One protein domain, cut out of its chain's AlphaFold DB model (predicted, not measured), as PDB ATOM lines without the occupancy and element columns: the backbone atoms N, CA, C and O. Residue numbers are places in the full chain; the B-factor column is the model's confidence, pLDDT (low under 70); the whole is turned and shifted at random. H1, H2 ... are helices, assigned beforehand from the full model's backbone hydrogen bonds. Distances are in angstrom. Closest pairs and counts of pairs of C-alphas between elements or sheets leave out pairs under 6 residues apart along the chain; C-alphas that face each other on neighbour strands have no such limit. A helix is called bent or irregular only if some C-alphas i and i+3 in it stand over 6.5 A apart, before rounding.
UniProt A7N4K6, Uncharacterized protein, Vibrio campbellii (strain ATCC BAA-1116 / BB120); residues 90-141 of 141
ATOM      1  N   LYS A  90     -60.205  52.988  72.182       94.00
ATOM      2  CA  LYS A  90     -58.788  53.095  72.562       94.00
ATOM      3  C   LYS A  90     -58.452  52.430  73.896       94.00
ATOM      4  O   LYS A  90     -57.289  52.422  74.290       94.00
ATOM      5  N   LEU A  91     -59.428  51.858  74.609       94.00
ATOM      6  CA  LEU A  91     -59.176  51.269  75.932       94.00
ATOM      7  C   LEU A  91     -58.108  50.169  75.907       94.00
ATOM      8  O   LEU A  91     -57.278  50.108  76.814       94.00
ATOM      9  N   ALA A  92     -58.098  49.320  74.874       92.69
ATOM     10  CA  ALA A  92     -57.082  48.278  74.728       92.69
ATOM     11  C   ALA A  92     -55.672  48.873  74.551       92.69
ATOM     12  O   ALA A  92     -54.719  48.376  75.158       92.69
ATOM     13  N   ASP A  93     -55.556  49.969  73.796       92.25
ATOM     14  CA  ASP A  93     -54.294  50.674  73.561       92.25
ATOM     15  C   ASP A  93     -53.786  51.350  74.833       92.25
ATOM     16  O   ASP A  93     -52.605  51.240  75.149       92.25
ATOM     17  N   TYR A  94     -54.667  51.984  75.615       92.31
ATOM     18  CA  TYR A  94     -54.284  52.573  76.901       92.31
ATOM     19  C   TYR A  94     -53.716  51.518  77.854       92.31
ATOM     20  O   TYR A  94     -52.688  51.747  78.493       92.31
ATOM     21  N   VAL A  95     -54.342  50.338  77.919       91.56
ATOM     22  CA  VAL A  95     -53.811  49.236  78.732       91.56
ATOM     23  C   VAL A  95     -52.480  48.733  78.172       91.56
ATOM     24  O   VAL A  95     -51.578  48.425  78.947       91.56
ATOM     25  N   ARG A  96     -52.316  48.660  76.845       89.31
ATOM     26  CA  ARG A  96     -51.038  48.277  76.226       89.31
ATOM     27  C   ARG A  96     -49.913  49.255  76.545       89.31
ATOM     28  O   ARG A  96     -48.876  48.807  77.020       89.31
ATOM     29  N   GLN A  97     -50.142  50.549  76.360       86.94
ATOM     30  CA  GLN A  97     -49.164  51.600  76.653       86.94
ATOM     31  C   GLN A  97     -48.789  51.624  78.139       86.94
ATOM     32  O   GLN A  97     -47.627  51.814  78.485       86.94
ATOM     33  N   HIS A  98     -49.739  51.347  79.038       84.44
ATOM     34  CA  HIS A  98     -49.432  51.207  80.462       84.44
ATOM     35  C   HIS A  98     -48.396  50.097  80.735       84.44
ATOM     36  O   HIS A  98     -47.484  50.293  81.532       84.44
ATOM     37  N   TRP A  99     -48.475  48.958  80.036       81.00
ATOM     38  CA  TRP A  99     -47.470  47.890  80.151       81.00
ATOM     39  C   TRP A  99     -46.126  48.232  79.504       81.00
ATOM     40  O   TRP A  99     -45.098  47.710  79.940       81.00
ATOM     41  N   GLU A 100     -46.111  49.080  78.477       76.19
ATOM     42  CA  GLU A 100     -44.855  49.584  77.916       76.19
ATOM     43  C   GLU A 100     -44.100  50.391  78.974       76.19
ATOM     44  O   GLU A 100     -42.924  50.117  79.197       76.19
ATOM     45  N   ILE A 101     -44.791  51.267  79.718       72.44
ATOM     46  CA  ILE A 101     -44.221  52.026  80.847       72.44
ATOM     47  C   ILE A 101     -43.587  51.092  81.892       72.44
ATOM     48  O   ILE A 101     -42.429  51.275  82.259       72.44
ATOM     49  N   GLU A 102     -44.294  50.050  82.327       68.50
ATOM     50  CA  GLU A 102     -43.749  49.086  83.300       68.50
ATOM     51  C   GLU A 102     -42.564  48.275  82.745       68.50
ATOM     52  O   GLU A 102     -41.672  47.858  83.484       68.50
ATOM     53  N   SER A 103     -42.495  48.088  81.425       71.31
ATOM     54  CA  SER A 103     -41.326  47.472  80.789       71.31
ATOM     55  C   SER A 103     -40.090  48.383  80.870       71.31
ATOM     56  O   SER A 103     -38.973  47.878  80.997       71.31
ATOM     57  N   TYR A 104     -40.266  49.714  80.880       70.12
ATOM     58  CA  TYR A 104     -39.172  50.649  81.177       70.12
ATOM     59  C   TYR A 104     -38.719  50.580  82.632       70.12
ATOM     60  O   TYR A 104     -37.525  50.727  82.884       70.12
ATOM     61  N   HIS A 105     -39.627  50.346  83.583       69.12
ATOM     62  CA  HIS A 105     -39.237  50.129  84.979       69.12
ATOM     63  C   HIS A 105     -38.331  48.907  85.104       69.12
ATOM     64  O   HIS A 105     -37.244  49.025  85.652       69.12
ATOM     65  N   TRP A 106     -38.674  47.789  84.456       74.19
ATOM     66  CA  TRP A 106     -37.784  46.625  84.426       74.19
ATOM     67  C   TRP A 106     -36.393  46.955  83.861       74.19
ATOM     68  O   TRP A 106     -35.375  46.491  84.374       74.19
ATOM     69  N   LEU A 107     -36.332  47.780  82.812       72.00
ATOM     70  CA  LEU A 107     -35.067  48.203  82.220       72.00
ATOM     71  C   LEU A 107     -34.248  49.073  83.191       72.00
ATOM     72  O   LEU A 107     -33.035  48.881  83.308       72.00
ATOM     73  N   LEU A 108     -34.902  49.983  83.918       71.38
ATOM     74  CA  LEU A 108     -34.290  50.759  85.001       71.38
ATOM     75  C   LEU A 108     -33.786  49.846  86.128       71.38
ATOM     76  O   LEU A 108     -32.640  49.973  86.562       71.38
ATOM     77  N   ASP A 109     -34.582  48.870  86.543       69.19
ATOM     78  CA  ASP A 109     -34.252  47.986  87.657       69.19
ATOM     79  C   ASP A 109     -33.103  47.030  87.312       69.19
ATOM     80  O   ASP A 109     -32.225  46.796  88.139       69.19
ATOM     81  N   VAL A 110     -33.040  46.512  86.082       69.50
ATOM     82  CA  VAL A 110     -32.011  45.538  85.678       69.50
ATOM     83  C   VAL A 110     -30.718  46.203  85.209       69.50
ATOM     84  O   VAL A 110     -29.638  45.777  85.618       69.50
ATOM     85  N   TYR A 111     -30.794  47.235  84.365       71.38
ATOM     86  CA  TYR A 111     -29.590  47.852  83.790       71.38
ATOM     87  C   TYR A 111     -29.036  48.985  84.644       71.38
ATOM     88  O   TYR A 111     -27.822  49.187  84.671       71.38
ATOM     89  N   PHE A 112     -29.901  49.706  85.360       68.75
ATOM     90  CA  PHE A 112     -29.479  50.774  86.263       68.75
ATOM     91  C   PHE A 112     -29.506  50.367  87.732       68.75
ATOM     92  O   PHE A 112     -29.128  51.196  88.565       68.75
ATOM     93  N   ASN A 113     -29.910  49.123  88.039       72.44
ATOM     94  CA  ASN A 113     -29.894  48.544  89.383       72.44
ATOM     95  C   ASN A 113     -30.534  49.496  90.412       72.44
ATOM     96  O   ASN A 113     -30.049  49.610  91.538       72.44
ATOM     97  N   ASP A 114     -31.585  50.217  89.987       68.00
ATOM     98  CA  ASP A 114     -32.166  51.343  90.732       68.00
ATOM     99  C   ASP A 114     -32.721  50.882  92.090       68.00
ATOM    100  O   ASP A 114     -32.570  51.591  93.079       68.00
ATOM    101  N   ASP A 115     -33.198  49.635  92.179       68.62
ATOM    102  CA  ASP A 115     -33.610  48.972  93.426       68.62
ATOM    103  C   ASP A 115     -32.523  48.927  94.513       68.62
ATOM    104  O   ASP A 115     -32.821  48.870  95.709       68.62
ATOM    105  N   ARG A 116     -31.241  48.906  94.130       65.81
ATOM    106  CA  ARG A 116     -30.121  48.858  95.082       65.81
ATOM    107  C   ARG A 116     -29.471  50.217  95.305       65.81
ATOM    108  O   ARG A 116     -28.521  50.293  96.092       65.81
ATOM    109  N   ASP A 117     -29.955  51.272  94.651       71.56
ATOM    110  CA  ASP A 117     -29.414  52.609  94.848       71.56
ATOM    111  C   ASP A 117     -29.778  53.122  96.238       71.56
ATOM    112  O   ASP A 117     -30.937  53.358  96.582       71.56
ATOM    113  N   LYS A 118     -28.748  53.352  97.048       66.00
ATOM    114  CA  LYS A 118     -28.901  54.000  98.345       66.00
ATOM    115  C   LYS A 118     -28.671  55.489  98.170       66.00
ATOM    116  O   LYS A 118     -27.543  55.940  97.980       66.00
ATOM    117  N   LYS A 119     -29.765  56.241  98.205       69.88
ATOM    118  CA  LYS A 119     -29.779  57.687  97.994       69.88
ATOM    119  C   LYS A 119     -29.906  58.348  99.366       69.88
ATOM    120  O   LYS A 119     -30.897  58.150 100.060       69.88
ATOM    121  N   TYR A 120     -28.844  59.027  99.797       65.75
ATOM    122  CA  TYR A 120     -28.682  59.533 101.169       65.75
ATOM    123  C   TYR A 120     -28.937  61.046 101.302       65.75
ATOM    124  O   TYR A 120     -28.961  61.563 102.412       65.75
ATOM    125  N   GLU A 121     -29.124  61.738 100.177       68.50
ATOM    126  CA  GLU A 121     -29.287  63.194 100.068       68.50
ATOM    127  C   GLU A 121     -30.697  63.546  99.572       68.50
ATOM    128  O   GLU A 121     -31.238  62.843  98.713       68.50
ATOM    129  N   GLU A 122     -31.275  64.642 100.067       62.34
ATOM    130  CA  GLU A 122     -32.712  64.967  99.954       62.34
ATOM    131  C   GLU A 122     -33.203  65.025  98.493       62.34
ATOM    132  O   GLU A 122     -34.233  64.448  98.157       62.34
ATOM    133  N   ASN A 123     -32.395  65.599  97.591       68.62
ATOM    134  CA  ASN A 123     -32.716  65.727  96.159       68.62
ATOM    135  C   ASN A 123     -32.052  64.662  95.272       68.62
ATOM    136  O   ASN A 123     -32.223  64.649  94.050       68.62
ATOM    137  N   SER A 124     -31.248  63.768  95.853       66.94
ATOM    138  CA  SER A 124     -30.463  62.804  95.072       66.94
ATOM    139  C   SER A 124     -31.344  61.771  94.365       66.94
ATOM    140  O   SER A 124     -31.022  61.364  93.251       66.94
ATOM    141  N   ALA A 125     -32.489  61.411  94.955       67.12
ATOM    142  CA  ALA A 125     -33.462  60.495  94.365       67.12
ATOM    143  C   ALA A 125     -34.087  61.009  93.074       67.12
ATOM    144  O   ALA A 125     -34.077  60.297  92.065       67.12
ATOM    145  N   GLU A 126     -34.569  62.246  93.096       69.62
ATOM    146  CA  GLU A 126     -35.228  62.868  91.956       69.62
ATOM    147  C   GLU A 126     -34.236  63.163  90.825       69.62
ATOM    148  O   GLU A 126     -34.480  62.795  89.674       69.62
ATOM    149  N   ASN A 127     -33.069  63.723  91.156       76.25
ATOM    150  CA  ASN A 127     -32.040  64.051  90.169       76.25
ATOM    151  C   ASN A 127     -31.527  62.803  89.436       76.25
ATOM    152  O   ASN A 127     -31.426  62.797  88.208       76.25
ATOM    153  N   PHE A 128     -31.252  61.714  90.164       73.50
ATOM    154  CA  PHE A 128     -30.826  60.464  89.530       73.50
ATOM    155  C   PHE A 128     -31.937  59.824  88.696       73.50
ATOM    156  O   PHE A 128     -31.646  59.287  87.629       73.50
ATOM    157  N   ALA A 129     -33.198  59.898  89.134       73.81
ATOM    158  CA  ALA A 129     -34.318  59.378  88.354       73.81
ATOM    159  C   ALA A 129     -34.472  60.126  87.018       73.81
ATOM    160  O   ALA A 129     -34.676  59.494  85.983       73.81
ATOM    161  N   GLN A 130     -34.317  61.454  87.011       74.56
ATOM    162  CA  GLN A 130     -34.356  62.242  85.776       74.56
ATOM    163  C   GLN A 130     -33.183  61.904  84.843       74.56
ATOM    164  O   GLN A 130     -33.399  61.664  83.654       74.56
ATOM    165  N   ILE A 131     -31.959  61.796  85.374       77.25
ATOM    166  CA  ILE A 131     -30.769  61.449  84.578       77.25
ATOM    167  C   ILE A 131     -30.893  60.049  83.966       77.25
ATOM    168  O   ILE A 131     -30.607  59.876  82.784       77.25
ATOM    169  N   LYS A 132     -31.357  59.053  84.729       73.12
ATOM    170  CA  LYS A 132     -31.518  57.670  84.244       73.12
ATOM    171  C   LYS A 132     -32.609  57.524  83.173       73.12
ATOM    172  O   LYS A 132     -32.548  56.597  82.371       73.12
ATOM    173  N   ARG A 133     -33.582  58.440  83.120       72.81
ATOM    174  CA  ARG A 133     -34.654  58.455  82.105       72.81
ATOM    175  C   ARG A 133     -34.242  59.106  80.780       72.81
ATOM    176  O   ARG A 133     -34.820  58.773  79.750       72.81
ATOM    177  N   LEU A 134     -33.233  59.984  80.770       75.44
ATOM    178  CA  LEU A 134     -32.765  60.659  79.546       75.44
ATOM    179  C   LEU A 134     -32.312  59.690  78.432       75.44
ATOM    180  O   LEU A 134     -32.756  59.868  77.299       75.44
ATOM    181  N   PRO A 135     -31.489  58.653  78.700       69.00
ATOM    182  CA  PRO A 135     -31.085  57.689  77.677       69.00
ATOM    183  C   PRO A 135     -32.263  56.881  77.128       69.00
ATOM    184  O   PRO A 135     -32.274  56.537  75.951       69.00
ATOM    185  N   LEU A 136     -33.263  56.595  77.968       65.25
ATOM    186  CA  LEU A 136     -34.439  55.815  77.586       65.25
ATOM    187  C   LEU A 136     -35.304  56.566  76.579       65.25
ATOM    188  O   LEU A 136     -35.616  56.009  75.534       65.25
ATOM    189  N   ASN A 137     -35.575  57.847  76.836       67.88
ATOM    190  CA  ASN A 137     -36.334  58.709  75.927       67.88
ATOM    191  C   ASN A 137     -35.617  58.967  74.585       67.88
ATOM    192  O   ASN A 137     -36.249  59.375  73.617       67.88
ATOM    193  N   LEU A 138     -34.293  58.779  74.519       67.88
ATOM    194  CA  LEU A 138     -33.503  58.924  73.287       67.88
ATOM    195  C   LEU A 138     -33.499  57.652  72.428       67.88
ATOM    196  O   LEU A 138     -33.382  57.741  71.208       67.88
ATOM    197  N   VAL A 139     -33.576  56.477  73.059       65.06
ATOM    198  CA  VAL A 139     -33.538  55.169  72.381       65.06
ATOM    199  C   VAL A 139     -34.943  54.672  72.039       65.06
ATOM    200  O   VAL A 139     -35.119  54.006  71.021       65.06
ATOM    201  N   TYR A 140     -35.938  55.034  72.849       58.41
ATOM    202  CA  TYR A 140     -37.349  54.744  72.627       58.41
ATOM    203  C   TYR A 140     -38.163  56.054  72.704       58.41
ATOM    204  O   TYR A 140     -38.545  56.461  73.804       58.41
ATOM    205  N   PRO A 141     -38.352  56.758  71.573       48.31
ATOM    206  CA  PRO A 141     -39.150  57.983  71.511       48.31
ATOM    207  C   PRO A 141     -40.664  57.732  71.567       48.31
ATOM    208  O   PRO A 141     -41.110  56.643  71.136       48.31
TER     209      PRO A 141
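Overview. This is residues 90 to 141 of the 141 residues of an uncharacterized protein of Vibrio campbellii (strain ATCC BAA-1116 / BB120) (UniProt A7N4K6). Two helices, H1 and H2, stand at a steep tilt to each other, the last turns of H1 coming near the middle of H2, while residues 90 to 103, of which 91 to 103 belong to H1, stick out as a free arm. A long loop, residues 112 to 123, joins them. The printed part has 52 residues with two named helices, H1 then H2, and no named strand: all helix. It is loose, with a radius of gyration of the C-alphas of 13.3 A, and spans 42 by 20 by 20 A, the arm making much of the length.

Arrangement. H1, residues 91 to 111, and H2, residues 124 to 139, are close but not clearly touching; their closest C-alphas, of Leu 108 and Lys 132, are 7.5 A apart. They run opposite ways at a steep tilt of 66 degrees. Every O i to N i+4 pair in H1 is within hydrogen-bond range, and 10 of 12 in H2.

Along the chain. H1 runs 30.8 A from C-alpha 91 at (-59.176, 51.269, 75.932). H2 runs 24.1 A to C-alpha 139 at (-33.538, 55.169, 72.381); it is irregular, but only just: C-alphas 132 and 135 are 6.6 A apart.

Size, cuts and confidence. The two farthest C-alphas, of Lys 90 and Tyr 120, are 42.0 A apart. The printed part has no cut; the link is long. Mean pLDDT of the printed part is 73.3, with residues 118 to 126 and 135 to 141 among those under 70.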